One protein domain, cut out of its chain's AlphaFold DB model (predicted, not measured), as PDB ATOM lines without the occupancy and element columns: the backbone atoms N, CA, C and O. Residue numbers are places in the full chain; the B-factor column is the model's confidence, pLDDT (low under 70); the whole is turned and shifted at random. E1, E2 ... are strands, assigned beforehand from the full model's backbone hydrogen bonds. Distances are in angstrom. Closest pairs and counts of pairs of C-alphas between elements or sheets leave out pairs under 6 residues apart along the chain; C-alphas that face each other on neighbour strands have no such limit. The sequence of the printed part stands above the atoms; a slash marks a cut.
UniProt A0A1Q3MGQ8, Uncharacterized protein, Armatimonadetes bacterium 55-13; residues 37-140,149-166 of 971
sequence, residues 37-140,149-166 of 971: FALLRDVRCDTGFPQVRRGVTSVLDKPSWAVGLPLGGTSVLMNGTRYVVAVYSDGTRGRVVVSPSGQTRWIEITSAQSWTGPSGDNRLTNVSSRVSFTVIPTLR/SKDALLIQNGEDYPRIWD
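Overview. This is residues 37 to 140 and 149 to 166 of the 971 residues of an uncharacterized protein of Armatimonadetes bacterium 55-13 (UniProt A0A1Q3MGQ8). With little regular structure, this is a small sandwich: the twisted sheet E1-E2-E3 face to face with the sheet E4-E5-E6, both antiparallel. Residues 37 to 66 loop loosely over the first sheet's other face, and residues 101 to 131 pair briefly with E3 and E6. The 122 printed residues include six named strands, E1 to E6 in chain order, and no named helix: all strand, compact, radius of gyration of the C-alphas 13.9 A, spans 40 by 40 by 22 A.

Arrangement. Begin with the meander, antiparallel strands in a row: hairpin E1, residues 67 to 78, and E2, 81 to 89 (N 74 to O 85, 2.8 A), then hairpin E2 and E3, 94 to 100 (N 97 to O 86, 2.8 A). Next find E4, 132 to 137, antiparallel to E5, 151 to 156 (N 134 to O 154, 2.9 A), and hairpin E5 and E6, 163 to 165 (N 155 to O 163, 2.8 A). The sheets' strands stand at 17 degrees.

Along the chain. From C-alpha 67 at (102.624, -2.919, 31.714), E1 runs 28.0 A; E2 spans 25.8 A, E3 19.8 A, E4 16.4 A, E5 16.5 A, and E6 6.6 A to C-alpha 165 at (94.265, -8.851, 11.210).

Size, cuts and confidence. The farthest C-alphas, Thr 47 and Arg 140, are 41.1 A apart. E3 to E4 is a long link; residues 141 to 148 are cut out, leaving 7.6 A between C-alphas 140 and 149. Confidence is low in 49 residues, among them 37 to 60.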
ATOM      1  N   PHE A  37      78.053  10.629  16.132       42.12
ATOM      2  CA  PHE A  37      77.792  10.807  17.563       42.12
ATOM      3  C   PHE A  37      77.798   9.466  18.326       42.12
ATOM      4  O   PHE A  37      78.025   9.440  19.532       42.12
ATOM      5  N   ALA A  38      77.555   8.338  17.648       41.31
ATOM      6  CA  ALA A  38      77.710   7.009  18.237       41.31
ATOM      7  C   ALA A  38      79.169   6.515  18.199       41.31
ATOM      8  O   ALA A  38      79.529   5.678  19.012       41.31
ATOM      9  N   LEU A  39      80.022   7.023  17.302       39.09
ATOM     10  CA  LEU A  39      81.468   6.742  17.292       39.09
ATOM     11  C   LEU A  39      82.198   7.484  18.427       39.09
ATOM     12  O   LEU A  39      83.006   6.883  19.124       39.09
ATOM     13  N   LEU A  40      81.838   8.746  18.688       42.81
ATOM     14  CA  LEU A  40      82.421   9.569  19.765       42.81
ATOM     15  C   LEU A  40      81.946   9.202  21.180       42.81
ATOM     16  O   LEU A  40      82.534   9.625  22.174       42.81
ATOM     17  N   ARG A  41      80.858   8.441  21.290       40.81
ATOM     18  CA  ARG A  41      80.244   8.082  22.573       40.81
ATOM     19  C   ARG A  41      80.757   6.756  23.145       40.81
ATOM     20  O   ARG A  41      80.550   6.491  24.328       40.81
ATOM     21  N   ASP A  42      81.440   5.956  22.331       43.72
ATOM     22  CA  ASP A  42      81.716   4.563  22.658       43.72
ATOM     23  C   ASP A  42      83.145   4.293  23.140       43.72
ATOM     24  O   ASP A  42      83.369   3.177  23.572       43.72
ATOM     25  N   VAL A  43      84.103   5.233  23.127       47.06
ATOM     26  CA  VAL A  43      85.435   5.020  23.747       47.06
ATOM     27  C   VAL A  43      85.997   6.333  24.323       47.06
ATOM     28  O   VAL A  43      86.112   7.317  23.598       47.06
ATOM     29  N   ARG A  44      86.376   6.365  25.610       48.31
ATOM     30  CA  ARG A  44      87.153   7.456  26.250       48.31
ATOM     31  C   ARG A  44      88.514   6.923  26.720       48.31
ATOM     32  O   ARG A  44      88.557   5.797  27.189       48.31
ATOM     33  N   CYS A  45      89.588   7.712  26.612       45.34
ATOM     34  CA  CYS A  45      90.951   7.374  27.084       45.34
ATOM     35  C   CYS A  45      91.481   8.346  28.163       45.34
ATOM     36  O   CYS A  45      92.685   8.507  28.342       45.34
ATOM     37  N   ASP A  46      90.588   9.038  28.863       41.59
ATOM     38  CA  ASP A  46      90.861  10.143  29.794       41.59
ATOM     39  C   ASP A  46      91.661   9.763  31.045       41.59
ATOM     40  O   ASP A  46      92.323  10.624  31.617       41.59
ATOM     41  N   THR A  47      91.633   8.495  31.454       42.50
ATOM     42  CA  THR A  47      92.449   7.973  32.566       42.50
ATOM     43  C   THR A  47      93.659   7.169  32.085       42.50
ATOM     44  O   THR A  47      94.259   6.442  32.873       42.50
ATOM     45  N   GLY A  48      93.979   7.223  30.788       42.81
ATOM     46  CA  GLY A  48      94.988   6.362  30.175       42.81
ATOM     47  C   GLY A  48      94.493   4.955  29.797       42.81
ATOM     48  O   GLY A  48      95.304   4.119  29.419       42.81
ATOM     49  N   PHE A  49      93.182   4.680  29.845       46.66
ATOM     50  CA  PHE A  49      92.600   3.388  29.439       46.66
ATOM     51  C   PHE A  49      91.396   3.581  28.503       46.66
ATOM     52  O   PHE A  49      90.601   4.475  28.783       46.66
ATOM     53  N   PRO A  50      91.201   2.761  27.449       47.38
ATOM     54  CA  PRO A  50      90.033   2.836  26.570       47.38
ATOM     55  C   PRO A  50      88.777   2.294  27.280       47.38
ATOM     56  O   PRO A  50      88.696   1.105  27.577       47.38
ATOM     57  N   GLN A  51      87.778   3.143  27.539       50.75
ATOM     58  CA  GLN A  51      86.526   2.783  28.223       50.75
ATOM     59  C   GLN A  51      85.295   2.965  27.330       50.75
ATOM     60  O   GLN A  51      85.104   4.048  26.782       50.75
ATOM     61  N   VAL A  52      84.409   1.960  27.256       44.53
ATOM     62  CA  VAL A  52      83.185   1.999  26.429       44.53
ATOM     63  C   VAL A  52      81.960   2.503  27.197       44.53
ATOM     64  O   VAL A  52      81.671   2.007  28.284       44.53
ATOM     65  N   ARG A  53      81.181   3.458  26.650       42.97
ATOM     66  CA  ARG A  53      79.942   3.968  27.291       42.97
ATOM     67  C   ARG A  53      78.665   3.727  26.478       42.97
ATOM     68  O   ARG A  53      78.180   4.635  25.802       42.97
ATOM     69  N   ARG A  54      78.004   2.574  26.698       37.06
ATOM     70  CA  ARG A  54      76.544   2.405  26.463       37.06
ATOM     71  C   ARG A  54      75.907   1.101  26.993       37.06
ATOM     72  O   ARG A  54      75.288   0.359  26.247       37.06
ATOM     73  N   GLY A  55      75.953   0.869  28.306       42.94
ATOM     74  CA  GLY A  55      75.043  -0.101  28.948       42.94
ATOM     75  C   GLY A  55      75.492  -1.565  28.962       42.94
ATOM     76  O   GLY A  55      74.695  -2.425  29.317       42.94
ATOM     77  N   VAL A  56      76.762  -1.845  28.665       42.06
ATOM     78  CA  VAL A  56      77.413  -3.079  29.123       42.06
ATOM     79  C   VAL A  56      78.235  -2.688  30.351       42.06
ATOM     80  O   VAL A  56      79.113  -1.834  30.266       42.06
ATOM     81  N   THR A  57      77.880  -3.222  31.517       36.53
ATOM     82  CA  THR A  57      78.363  -2.842  32.862       36.53
ATOM     83  C   THR A  57      79.826  -3.184  33.157       36.53
ATOM     84  O   THR A  57      80.246  -3.127  34.307       36.53
ATOM     85  N   SER A  58      80.628  -3.510  32.151       42.94
ATOM     86  CA  SER A  58      82.049  -3.799  32.320       42.94
ATOM     87  C   SER A  58      82.884  -2.745  31.607       42.94
ATOM     88  O   SER A  58      82.935  -2.688  30.376       42.94
ATOM     89  N   VAL A  59      83.574  -1.929  32.389       52.59
ATOM     90  CA  VAL A  59      84.784  -1.263  31.915       52.59
ATOM     91  C   VAL A  59      85.732  -2.370  31.438       52.59
ATOM     92  O   VAL A  59      85.930  -3.354  32.150       52.59
ATOM     93  N   LEU A  60      86.255  -2.269  30.214       64.38
ATOM     94  CA  LEU A  60      87.319  -3.162  29.764       64.38
ATOM     95  C   LEU A  60      88.594  -2.763  30.506       64.38
ATOM     96  O   LEU A  60      89.345  -1.907  30.040       64.38
ATOM     97  N   ASP A  61      88.814  -3.348  31.681       70.94
ATOM     98  CA  ASP A  61      90.049  -3.141  32.431       70.94
ATOM     99  C   ASP A  61      91.256  -3.532  31.576       70.94
ATOM    100  O   ASP A  61      91.172  -4.417  30.716       70.94
ATOM    101  N   LYS A  62      92.394  -2.865  31.798       77.88
ATOM    102  CA  LYS A  62      93.645  -3.242  31.131       77.88
ATOM    103  C   LYS A  62      93.894  -4.742  31.353       77.88
ATOM    104  O   LYS A  62      93.660  -5.226  32.466       77.88
ATOM    105  N   PRO A  63      94.380  -5.491  30.349       84.50
ATOM    106  CA  PRO A  63      94.764  -6.879  30.569       84.50
ATOM    107  C   PRO A  63      95.716  -6.991  31.767       84.50
ATOM    108  O   PRO A  63      96.576  -6.131  31.957       84.50
ATOM    109  N   SER A  64      95.581  -8.030  32.593       87.19
ATOM    110  CA  SER A  64      96.372  -8.157  33.829       87.19
ATOM    111  C   SER A  64      97.884  -8.204  33.577       87.19
ATOM    112  O   SER A  64      98.659  -7.759  34.419       87.19
ATOM    113  N   TRP A  65      98.289  -8.683  32.399       89.88
ATOM    114  CA  TRP A  65      99.672  -8.713  31.925       89.88
ATOM    115  C   TRP A  65     100.176  -7.376  31.358       89.88
ATOM    116  O   TRP A  65     101.367  -7.251  31.095       89.88
ATOM    117  N   ALA A  66      99.308  -6.384  31.137       88.44
ATOM    118  CA  ALA A  66      99.698  -5.116  30.529       88.44
ATOM    119  C   ALA A  66     100.529  -4.255  31.495       88.44
ATOM    120  O   ALA A  66     100.078  -3.909  32.596       88.44
ATOM    121  N   VAL A  67     101.715  -3.851  31.048       84.31
ATOM    122  CA  VAL A  67     102.624  -2.919  31.714       84.31
ATOM    123  C   VAL A  67     102.396  -1.523  31.137       84.31
ATOM    124  O   VAL A  67     102.613  -1.278  29.954       84.31
ATOM    125  N   GLY A  68     101.953  -0.595  31.987       78.44
ATOM    126  CA  GLY A  68     101.737   0.800  31.604       78.44
ATOM    127  C   GLY A  68     100.461   1.066  30.796       78.44
ATOM    128  O   GLY A  68      99.469   0.338  30.884       78.44
ATOM    129  N   LEU A  69     100.484   2.185  30.074       79.19
ATOM    130  CA  LEU A  69      99.392   2.673  29.228       79.19
ATOM    131  C   LEU A  69      99.376   1.930  27.878       79.19
ATOM    132  O   LEU A  69     100.413   1.408  27.464       79.19
ATOM    133  N   PRO A  70      98.231   1.870  27.169       82.00
ATOM    134  CA  PRO A  70      98.207   1.308  25.828       82.00
ATOM    135  C   PRO A  70      99.116   2.120  24.896       82.00
ATOM    136  O   PRO A  70      99.090   3.350  24.896       82.00
ATOM    137  N   LEU A  71      99.882   1.418  24.062       79.69
ATOM    138  CA  LEU A  71     100.741   1.997  23.025       79.69
ATOM    139  C   LEU A  71      99.916   2.614  21.883       79.69
ATOM    140  O   LEU A  71     100.395   3.473  21.147       79.69
ATOM    141  N   GLY A  72      98.657   2.198  21.753       81.19
ATOM    142  CA  GLY A  72      97.665   2.769  20.850       81.19
ATOM    143  C   GLY A  72      96.303   2.106  21.052       81.19
ATOM    144  O   GLY A  72      96.226   0.979  21.542       81.19
ATOM    145  N   GLY A  73      95.220   2.782  20.673       82.00
ATOM    146  CA  GLY A  73      93.887   2.182  20.649       82.00
ATOM    147  C   GLY A  73      92.911   2.940  19.756       82.00
ATOM    148  O   GLY A  73      93.034   4.150  19.580       82.00
ATOM    149  N   THR A  74      91.954   2.221  19.177       77.38
ATOM    150  CA  THR A  74      90.948   2.761  18.257       77.38
ATOM    151  C   THR A  74      89.643   1.959  18.319       77.38
ATOM    152  O   THR A  74      89.590   0.866  18.882       77.38
ATOM    153  N   SER A  75      88.580   2.486  17.715       80.94
ATOM    154  CA  SER A  75      87.361   1.738  17.408       80.94
ATOM    155  C   SER A  75      87.195   1.687  15.895       80.94
ATOM    156  O   SER A  75      87.104   2.730  15.252       80.94
ATOM    157  N   VAL A  76      87.090   0.486  15.336       77.81
ATOM    158  CA  VAL A  76      86.956   0.264  13.890       77.81
ATOM    159  C   VAL A  76      85.686  -0.515  13.575       77.81
ATOM    160  O   VAL A  76      85.255  -1.371  14.350       77.81
ATOM    161  N   LEU A  77      85.064  -0.207  12.440       79.19
ATOM    162  CA  LEU A  77      83.983  -1.009  11.876       79.19
ATOM    163  C   LEU A  77      84.594  -1.906  10.803       79.19
ATOM    164  O   LEU A  77      85.196  -1.389   9.869       79.19
ATOM    165  N   MET A  78      84.455  -3.221  10.955       80.38
ATOM    166  CA  MET A  78      84.938  -4.197   9.981       80.38
ATOM    167  C   MET A  78      83.861  -5.240   9.734       80.38
ATOM    168  O   MET A  78      83.337  -5.827  10.687       80.38
ATOM    169  N   ASN A  79      83.513  -5.479   8.471       78.50
ATOM    170  CA  ASN A  79      82.517  -6.483   8.078       78.50
ATOM    171  C   ASN A  79      81.173  -6.292   8.808       78.50
ATOM    172  O   ASN A  79      80.536  -7.248   9.247       78.50
ATOM    173  N   GLY A  80      80.775  -5.032   9.023       75.56
ATOM    174  CA  GLY A  80      79.550  -4.667   9.745       75.56
ATOM    175  C   GLY A  80      79.594  -4.857  11.270       75.56
ATOM    176  O   GLY A  80      78.634  -4.496  11.947       75.56
ATOM    177  N   THR A  81      80.696  -5.363  11.837       80.75
ATOM    178  CA  THR A  81      80.890  -5.513  13.289       80.75
ATOM    179  C   THR A  81      81.851  -4.445  13.808       80.75
ATOM    180  O   THR A  81      82.925  -4.230  13.247       80.75
ATOM    181  N   ARG A  82      81.474  -3.746  14.885       80.31
ATOM    182  CA  ARG A  82      82.354  -2.766  15.541       80.31
ATOM    183  C   ARG A  82      83.290  -3.477  16.517       80.31
ATOM    184  O   ARG A  82      82.824  -4.227  17.376       80.31
ATOM    185  N   TYR A  83      84.581  -3.188  16.413       85.81
ATOM    186  CA  TYR A  83      85.633  -3.677  17.297       85.81
ATOM    187  C   TYR A  83      86.292  -2.509  18.016       85.81
ATOM    188  O   TYR A  83      86.640  -1.508  17.392       85.81
ATOM    189  N   VAL A  84      86.515  -2.663  19.318       85.44
ATOM    190  CA  VAL A  84      87.476  -1.842  20.056       85.44
ATOM    191  C   VAL A  84      88.814  -2.561  20.002       85.44
ATOM    192  O   VAL A  84      88.881  -3.746  20.318       85.44
ATOM    193  N   VAL A  85      89.865  -1.863  19.595       87.94
ATOM    194  CA  VAL A  85      91.213  -2.410  19.419       87.94
ATOM    195  C   VAL A  85      92.177  -1.607  20.275       87.94
ATOM    196  O   VAL A  85      92.100  -0.381  20.314       87.94
ATOM    197  N   ALA A  86      93.093  -2.283  20.956       89.88
ATOM    198  CA  ALA A  86      94.168  -1.642  21.694       89.88
ATOM    199  C   ALA A  86      95.450  -2.468  21.611       89.88
ATOM    200  O   ALA A  86      95.414  -3.679  21.406       89.88
ATOM    201  N   VAL A  87      96.588  -1.812  21.800       91.44
ATOM    202  CA  VAL A  87      97.878  -2.473  21.987       91.44
ATOM    203  C   VAL A  87      98.421  -2.124  23.355       91.44
ATOM    204  O   VAL A  87      98.512  -0.951  23.698       91.44
ATOM    205  N   TYR A  88      98.817  -3.140  24.113       92.38
ATOM    206  CA  TYR A  88      99.463  -2.982  25.411       92.38
ATOM    207  C   TYR A  88     100.847  -3.625  25.390       92.38
ATOM    208  O   TYR A  88     101.023  -4.692  24.804       92.38
ATOM    209  N   SER A  89     101.814  -2.998  26.054       90.44
ATOM    210  CA  SER A  89     103.097  -3.638  26.352       90.44
ATOM    211  C   SER A  89     102.909  -4.681  27.455       90.44
ATOM    212  O   SER A  89     102.171  -4.432  28.402       90.44
ATOM    213  N   ASP A  90     103.572  -5.832  27.370       91.19
ATOM    214  CA  ASP A  90     103.735  -6.767  28.497       91.19
ATOM    215  C   ASP A  90     105.070  -6.578  29.248       91.19
ATOM    216  O   ASP A  90     105.442  -7.401  30.081       91.19
ATOM    217  N   GLY A  91     105.794  -5.495  28.941       87.44
ATOM    218  CA  GLY A  91     107.152  -5.216  29.407       87.44
ATOM    219  C   GLY A  91     108.237  -5.647  28.417       87.44
ATOM    220  O   GLY A  91     109.330  -5.095  28.445       87.44
ATOM    221  N   THR A  92     107.931  -6.574  27.506       85.81
ATOM    222  CA  THR A  92     108.881  -7.093  26.507       85.81
ATOM    223  C   THR A  92     108.369  -7.006  25.073       85.81
ATOM    224  O   THR A  92     109.168  -6.875  24.151       85.81
ATOM    225  N   ARG A  93     107.049  -7.086  24.865       89.44
ATOM    226  CA  ARG A  93     106.394  -7.080  23.554       89.44
ATOM    227  C   ARG A  93     105.059  -6.337  23.579       89.44
ATOM    228  O   ARG A  93     104.347  -6.331  24.583       89.44
ATOM    229  N   GLY A  94     104.703  -5.734  22.449       91.12
ATOM    230  CA  GLY A  94     103.403  -5.114  22.215       91.12
ATOM    231  C   GLY A  94     102.383  -6.161  21.773       91.12
ATOM    232  O   GLY A  94     102.533  -6.797  20.730       91.12
ATOM    233  N   ARG A  95     101.329  -6.349  22.564       91.31
ATOM    234  CA  ARG A  95     100.252  -7.310  22.313       91.31
ATOM    235  C   ARG A  95      98.999  -6.589  21.863       91.31
ATOM    236  O   ARG A  95      98.531  -5.676  22.546       91.31
ATOM    237  N   VAL A  96      98.438  -7.023  20.739       90.31
ATOM    238  CA  VAL A  96      97.199  -6.450  20.210       90.31
ATOM    239  C   VAL A  96      96.024  -7.214  20.804       90.31
ATOM    240  O   VAL A  96      95.947  -8.441  20.715       90.31
ATOM    241  N   VAL A  97      95.098  -6.472  21.396       89.81
ATOM    242  CA  VAL A  97      93.850  -6.977  21.953       89.81
ATOM    243  C   VAL A  97      92.660  -6.334  21.259       89.81
ATOM    244  O   VAL A  97      92.686  -5.155  20.905       89.81
ATOM    245  N   VAL A  98      91.592  -7.105  21.097       90.06
ATOM    246  CA  VAL A  98      90.319  -6.624  20.560       90.06
ATOM    247  C   VAL A  98      89.169  -6.996  21.477       90.06
ATOM    248  O   VAL A  98      89.224  -7.993  22.195       90.06
ATOM    249  N   SER A  99      88.106  -6.206  21.429       87.88
ATOM    250  CA  SER A  99      86.818  -6.535  22.021       87.88
ATOM    251  C   SER A  99      85.720  -6.210  21.006       87.88
ATOM    252  O   SER A  99      85.514  -5.030  20.699       87.88
ATOM    253  N   PRO A 100      85.021  -7.212  20.446       83.56
ATOM    254  CA  PRO A 100      83.849  -6.951  19.618       83.56
ATOM    255  C   PRO A 100      82.739  -6.306  20.460       83.56
ATOM    256  O   PRO A 100      82.631  -6.542  21.668       83.56
ATOM    257  N   SER A 101      81.907  -5.486  19.814       68.75
ATOM    258  CA  SER A 101      80.747  -4.840  20.437       68.75
ATOM    259  C   SER A 101      79.898  -5.854  21.218       68.75
ATOM    260  O   SER A 101      79.426  -6.839  20.653       68.75
ATOM    261  N   GLY A 102      79.725  -5.620  22.524       62.75
ATOM    262  CA  GLY A 102      78.944  -6.480  23.422       62.75
ATOM    263  C   GLY A 102      79.753  -7.442  24.301       62.75
ATOM    264  O   GLY A 102      79.167  -8.065  25.183       62.75
ATOM    265  N   GLN A 103      81.075  -7.552  24.119       71.12
ATOM    266  CA  GLN A 103      81.931  -8.323  25.028       71.12
ATOM    267  C   GLN A 103      82.565  -7.463  26.125       71.12
ATOM    268  O   GLN A 103      82.833  -6.277  25.950       71.12
ATOM    269  N   THR A 104      82.798  -8.101  27.272       71.56
ATOM    270  CA  THR A 104      83.294  -7.488  28.513       71.56
ATOM    271  C   THR A 104      84.764  -7.796  28.793       71.56
ATOM    272  O   THR A 104      85.237  -7.577  29.906       71.56
ATOM    273  N   ARG A 105      85.487  -8.376  27.828       82.81
ATOM    274  CA  ARG A 105      86.874  -8.818  27.999       82.81
ATOM    275  C   ARG A 105      87.712  -8.544  26.758       82.81
ATOM    276  O   ARG A 105      87.215  -8.637  25.639       82.81
ATOM    277  N   TRP A 106      88.999  -8.300  26.974       86.38
ATOM    278  CA  TRP A 106      89.995  -8.280  25.910       86.38
ATOM    279  C   TRP A 106      90.273  -9.691  25.394       86.38
ATOM    280  O   TRP A 106      90.496 -10.617  26.175       86.38
ATOM    281  N   ILE A 107      90.303  -9.837  24.074       87.19
ATOM    282  CA  ILE A 107      90.810 -11.017  23.379       87.19
ATOM    283  C   ILE A 107      92.157 -10.629  22.777       87.19
ATOM    284  O   ILE A 107      92.209  -9.766  21.903       87.19
ATOM    285  N   GLU A 108      93.249 -11.239  23.242       87.94
ATOM    286  CA  GLU A 108      94.551 -11.090  22.583       87.94
ATOM    287  C   GLU A 108      94.478 -11.751  21.205       87.94
ATOM    288  O   GLU A 108      94.247 -12.954  21.094       87.94
ATOM    289  N   ILE A 109      94.660 -10.953  20.155       81.81
ATOM    290  CA  ILE A 109      94.673 -11.457  18.783       81.81
ATOM    291  C   ILE A 109      96.084 -11.807  18.340       81.81
ATOM    292  O   ILE A 109      96.230 -12.759  17.588       81.81
ATOM    293  N   THR A 110      97.134 -11.167  18.868       76.38
ATOM    294  CA  THR A 110      98.543 -11.470  18.523       76.38
ATOM    295  C   THR A 110      98.999 -12.891  18.860       76.38
ATOM    296  O   THR A 110     100.017 -13.333  18.337       76.38
ATOM    297  N   SER A 111      98.256 -13.623  19.699       65.88
ATOM    298  CA  SER A 111      98.509 -15.035  20.018       65.88
ATOM    299  C   SER A 111      97.773 -16.035  19.111       65.88
ATOM    300  O   SER A 111      97.993 -17.236  19.246       65.88
ATOM    301  N   ALA A 112      96.873 -15.577  18.234       57.97
ATOM    302  CA  ALA A 112      96.056 -16.427  17.362       57.97
ATOM    303  C   ALA A 112      96.667 -16.581  15.954       57.97
ATOM    304  O   ALA A 112      97.386 -15.708  15.482       57.97
ATOM    305  N   GLN A 113      96.340 -17.670  15.247       54.62
ATOM    306  CA  GLN A 113      96.837 -17.997  13.891       54.62
ATOM    307  C   GLN A 113      96.170 -17.185  12.754       54.62
ATOM    308  O   GLN A 113      96.174 -17.600  11.600       54.62
ATOM    309  N   SER A 114      95.557 -16.041  13.065       55.72
ATOM    310  CA  SER A 114      94.672 -15.284  12.160       55.72
ATOM    311  C   SER A 114      95.336 -14.053  11.526       55.72
ATOM    312  O   SER A 114      94.640 -13.105  11.168       55.72
ATOM    313  N   TRP A 115      96.669 -14.033  11.436       64.81
ATOM    314  CA  TRP A 115      97.440 -12.902  10.904       64.81
ATOM    315  C   TRP A 115      98.110 -13.245   9.590       64.81
ATOM    316  O   TRP A 115      98.602 -14.356   9.410       64.81
ATOM    317  N   THR A 116      98.212 -12.244   8.726       55.50
ATOM    318  CA  THR A 116      99.123 -12.241   7.582       55.50
ATOM    319  C   THR A 116     100.425 -11.549   8.011       55.50
ATOM    320  O   THR A 116     100.414 -10.376   8.389       55.50
ATOM    321  N   GLY A 117     101.538 -12.294   8.029       52.72
ATOM    322  CA  GLY A 117     102.861 -11.854   8.503       52.72
ATOM    323  C   GLY A 117     103.888 -13.002   8.502       52.72
ATOM    324  O   GLY A 117     103.503 -14.147   8.253       52.72
ATOM    325  N   PRO A 118     105.191 -12.744   8.741       47.34
ATOM    326  CA  PRO A 118     106.196 -13.807   8.822       47.34
ATOM    327  C   PRO A 118     105.801 -14.831   9.896       47.34
ATOM    328  O   PRO A 118     105.354 -14.459  10.977       47.34
ATOM    329  N   SER A 119     105.938 -16.123   9.594       48.38
ATOM    330  CA  SER A 119     105.508 -17.207  10.483       48.38
ATOM    331  C   SER A 119     106.115 -17.074  11.889       48.38
ATOM    332  O   SER A 119     107.333 -17.010  12.044       48.38
ATOM    333  N   GLY A 120     105.279 -17.065  12.936       62.34
ATOM    334  CA  GLY A 120     105.747 -17.018  14.326       62.34
ATOM    335  C   GLY A 120     104.931 -16.113  15.252       62.34
ATOM    336  O   GLY A 120     103.725 -15.948  15.080       62.34
ATOM    337  N   ASP A 121     105.594 -15.583  16.284       68.12
ATOM    338  CA  ASP A 121     105.004 -14.674  17.274       68.12
ATOM    339  C   ASP A 121     104.686 -13.314  16.634       68.12
ATOM    340  O   ASP A 121     105.585 -12.544  16.301       68.12
ATOM    341  N   ASN A 122     103.395 -13.015  16.473       73.25
ATOM    342  CA  ASN A 122     102.916 -11.813  15.789       73.25
ATOM    343  C   ASN A 122     102.886 -10.564  16.682       73.25
ATOM    344  O   ASN A 122     102.407  -9.513  16.250       73.25
ATOM    345  N   ARG A 123     103.391 -10.639  17.916       86.56
ATOM    346  CA  ARG A 123     103.523  -9.468  18.792       86.56
ATOM    347  C   ARG A 123     104.527  -8.459  18.225       86.56
ATOM    348  O   ARG A 123     105.440  -8.818  17.482       86.56
ATOM    349  N   LEU A 124     104.334  -7.188  18.558       85.25
ATOM    350  CA  LEU A 124     105.248  -6.101  18.202       85.25
ATOM    351  C   LEU A 124     106.481  -6.176  19.105       85.25
ATOM    352  O   LEU A 124     106.350  -6.416  20.307       85.25
ATOM    353  N   THR A 125     107.672  -6.020  18.540       84.69
ATOM    354  CA  THR A 125     108.929  -6.125  19.290       84.69
ATOM    355  C   THR A 125     109.294  -4.815  19.976       84.69
ATOM    356  O   THR A 125     109.842  -4.851  21.075       84.69
ATOM    357  N   ASN A 126     108.912  -3.667  19.406       79.62
ATOM    358  CA  ASN A 126     109.071  -2.380  20.076       79.62
ATOM    359  C   ASN A 126     107.857  -2.067  20.972       79.62
ATOM    360  O   ASN A 126     106.718  -1.963  20.508       79.62
ATOM    361  N   VAL A 127     108.132  -1.893  22.268       81.88
ATOM    362  CA  VAL A 127     107.153  -1.601  23.329       81.88
ATOM    363  C   VAL A 127     107.088  -0.139  23.769       81.88
ATOM    364  O   VAL A 127     106.322   0.191  24.670       81.88
ATOM    365  N   SER A 128     107.901   0.727  23.175       74.69
ATOM    366  CA  SER A 128     107.951   2.169  23.439       74.69
ATOM    367  C   SER A 128     107.274   3.011  22.355       74.69
ATOM    368  O   SER A 128     106.816   4.117  22.640       74.69
ATOM    369  N   SER A 129     107.182   2.494  21.130       64.31
ATOM    370  CA  SER A 129     106.655   3.226  19.977       64.31
ATOM    371  C   SER A 129     105.126   3.204  19.944       64.31
ATOM    372  O   SER A 129     104.481   2.205  20.280       64.31
ATOM    373  N   ARG A 130     104.521   4.331  19.547       73.12
ATOM    374  CA  ARG A 130     103.061   4.439  19.407       73.12
ATOM    375  C   ARG A 130     102.565   3.576  18.256       73.12
ATOM    376  O   ARG A 130     103.197   3.520  17.209       73.12
ATOM    377  N   VAL A 131     101.396   2.967  18.438       75.50
ATOM    378  CA  VAL A 131     100.784   2.092  17.434       75.50
ATOM    379  C   VAL A 131      99.600   2.778  16.763       75.50
ATOM    380  O   VAL A 131      98.675   3.240  17.435       75.50
ATOM    381  N   SER A 132      99.624   2.821  15.434       75.94
ATOM    382  CA  SER A 132      98.540   3.295  14.581       75.94
ATOM    383  C   SER A 132      97.751   2.130  13.980       75.94
ATOM    384  O   SER A 132      98.235   0.998  13.883       75.94
ATOM    385  N   PHE A 133      96.507   2.418  13.599       82.00
ATOM    386  CA  PHE A 133      95.569   1.444  13.054       82.00
ATOM    387  C   PHE A 133      94.865   2.033  11.839       82.00
ATOM    388  O   PHE A 133      94.356   3.153  11.915       82.00
ATOM    389  N   THR A 134      94.761   1.254  10.769       80.62
ATOM    390  CA  THR A 134      94.046   1.642   9.549       80.62
ATOM    391  C   THR A 134      93.219   0.467   9.058       80.62
ATOM    392  O   THR A 134      93.730  -0.643   8.938       80.62
ATOM    393  N   VAL A 135      91.940   0.693   8.762       79.12
ATOM    394  CA  VAL A 135      91.117  -0.324   8.095       79.12
ATOM    395  C   VAL A 135      91.427  -0.287   6.604       79.12
ATOM    396  O   VAL A 135      91.336   0.769   5.981       79.12
ATOM    397  N   ILE A 136      91.789  -1.436   6.044       69.56
ATOM    398  CA  ILE A 136      91.976  -1.633   4.611       69.56
ATOM    399  C   ILE A 136      90.691  -2.263   4.062       69.56
ATOM    400  O   ILE A 136      90.421  -3.434   4.349       69.56
ATOM    401  N   PRO A 137      89.900  -1.524   3.268       63.12
ATOM    402  CA  PRO A 137      88.844  -2.128   2.477       63.12
ATOM    403  C   PRO A 137      89.493  -2.859   1.297       63.12
ATOM    404  O   PRO A 137      90.128  -2.233   0.448       63.12
ATOM    405  N   THR A 138      89.365  -4.183   1.216       57.84
ATOM    406  CA  THR A 138      89.830  -4.921   0.031       57.84
ATOM    407  C   THR A 138      88.998  -4.513  -1.186       57.84
ATOM    408  O   THR A 138      87.792  -4.779  -1.229       57.84
ATOM    409  N   LEU A 139      89.619  -3.845  -2.162       43.53
ATOM    410  CA  LEU A 139      88.957  -3.418  -3.397       43.53
ATOM    411  C   LEU A 139      88.582  -4.623  -4.274       43.53
ATOM    412  O   LEU A 139      89.323  -5.594  -4.378       43.53
ATOM    413  N   ARG A 140      87.411  -4.543  -4.919       53.41
ATOM    414  CA  ARG A 140      86.878  -5.577  -5.821       53.41
ATOM    415  C   ARG A 140      87.268  -5.317  -7.274       53.41
ATOM    416  O   ARG A 140      87.109  -4.197  -7.755       53.41
ATOM    417  N   SER A 149      83.019  -8.869   0.614       47.62
ATOM    418  CA  SER A 149      84.065  -7.868   0.894       47.62
ATOM    419  C   SER A 149      84.543  -8.037   2.337       47.62
ATOM    420  O   SER A 149      83.685  -8.073   3.222       47.62
ATOM    421  N   LYS A 150      85.857  -8.178   2.565       66.00
ATOM    422  CA  LYS A 150      86.416  -8.343   3.912       66.00
ATOM    423  C   LYS A 150      87.291  -7.144   4.263       66.00
ATOM    424  O   LYS A 150      88.366  -6.965   3.704       66.00
ATOM    425  N   ASP A 151      86.829  -6.330   5.201       70.06
ATOM    426  CA  ASP A 151      87.651  -5.296   5.820       70.06
ATOM    427  C   ASP A 151      88.736  -5.972   6.669       70.06
ATOM    428  O   ASP A 151      88.431  -6.857   7.478       70.06
ATOM    429  N   ALA A 152      89.988  -5.547   6.504       76.75
ATOM    430  CA  ALA A 152      91.112  -5.997   7.321       76.75
ATOM    431  C   ALA A 152      91.703  -4.828   8.116       76.75
ATOM    432  O   ALA A 152      91.654  -3.677   7.683       76.75
ATOM    433  N   LEU A 153      92.287  -5.111   9.277       81.94
ATOM    434  CA  LEU A 153      92.932  -4.106  10.115       81.94
ATOM    435  C   LEU A 153      94.447  -4.142   9.936       81.94
ATOM    436  O   LEU A 153      95.080  -5.124  10.316       81.94
ATOM    437  N   LEU A 154      95.029  -3.057   9.433       82.31
ATOM    438  CA  LEU A 154      96.467  -2.809   9.441       82.31
ATOM    439  C   LEU A 154      96.886  -2.168  10.763       82.31
ATOM    440  O   LEU A 154      96.248  -1.222  11.227       82.31
ATOM    441  N   ILE A 155      97.978  -2.655  11.340       83.69
ATOM    442  CA  ILE A 155      98.512  -2.221  12.631       83.69
ATOM    443  C   ILE A 155     100.009  -1.978  12.485       83.69
ATOM    444  O   ILE A 155     100.728  -2.865  12.016       83.69
ATOM    445  N   GLN A 156     100.484  -0.795  12.884       82.25
ATOM    446  CA  GLN A 156     101.884  -0.416  12.687       82.25
ATOM    447  C   GLN A 156     102.426   0.473  13.814       82.25
ATOM    448  O   GLN A 156     101.745   1.384  14.272       82.25
ATOM    449  N   ASN A 157     103.664   0.224  14.247       78.50
ATOM    450  CA  ASN A 157     104.404   1.030  15.227       78.50
ATOM    451  C   ASN A 157     105.608   1.785  14.631       78.50
ATOM    452  O   ASN A 157     106.370   2.400  15.370       78.50
ATOM    453  N   GLY A 158     105.785   1.722  13.307       62.66
ATOM    454  CA  GLY A 158     106.843   2.420  12.569       62.66
ATOM    455  C   GLY A 158     108.168   1.661  12.481       62.66
ATOM    456  O   GLY A 158     109.019   2.039  11.683       62.66
ATOM    457  N   GLU A 159     108.330   0.569  13.230       68.00
ATOM    458  CA  GLU A 159     109.584  -0.195  13.293       68.00
ATOM    459  C   GLU A 159     109.402  -1.669  12.926       68.00
ATOM    460  O   GLU A 159     110.188  -2.229  12.158       68.00
ATOM    461  N   ASP A 160     108.351  -2.299  13.448       69.94
ATOM    462  CA  ASP A 160     108.007  -3.676  13.135       69.94
ATOM    463  C   ASP A 160     107.401  -3.802  11.728       69.94
ATOM    464  O   ASP A 160     106.904  -2.848  11.118       69.94
ATOM    465  N   TYR A 161     107.403  -5.030  11.203       66.62
ATOM    466  CA  TYR A 161     106.585  -5.343  10.033       66.62
ATOM    467  C   TYR A 161     105.108  -5.014  10.317       66.62
ATOM    468  O   TYR A 161     104.600  -5.387  11.379       66.62
ATOM    469  N   PRO A 162     104.384  -4.369   9.392       73.00
ATOM    470  CA  PRO A 162     102.960  -4.136   9.578       73.00
ATOM    471  C   PRO A 162     102.223  -5.450   9.840       73.00
ATOM    472  O   PRO A 162     102.507  -6.470   9.211       73.00
ATOM    473  N   ARG A 163     101.298  -5.436  10.797       75.88
ATOM    474  CA  ARG A 163     100.476  -6.600  11.129       75.88
ATOM    475  C   ARG A 163      99.092  -6.408  10.526       75.88
ATOM    476  O   ARG A 163      98.499  -5.347  10.712       75.88
ATOM    477  N   ILE A 164      98.581  -7.420   9.831       76.62
ATOM    478  CA  ILE A 164      97.219  -7.402   9.289       76.62
ATOM    479  C   ILE A 164      96.368  -8.440  10.009       76.62
ATOM    480  O   ILE A 164      96.719  -9.619  10.048       76.62
ATOM    481  N   TRP A 165      95.241  -7.993  10.553       81.12
ATOM    482  CA  TRP A 165      94.265  -8.851  11.210       81.12
ATOM    483  C   TRP A 165      92.928  -8.851  10.465       81.12
ATOM    484  O   TRP A 165      92.354  -7.795  10.202       81.12
ATOM    485  N   ASP A 166      92.418 -10.049  10.176       77.25
ATOM    486  CA  ASP A 166      91.072 -10.290   9.646       77.25
ATOM    487  C   ASP A 166      90.269 -11.108  10.680       77.25
ATOM    488  O   ASP A 166      90.700 -12.199  11.076       77.25
TER     489      ASP A 166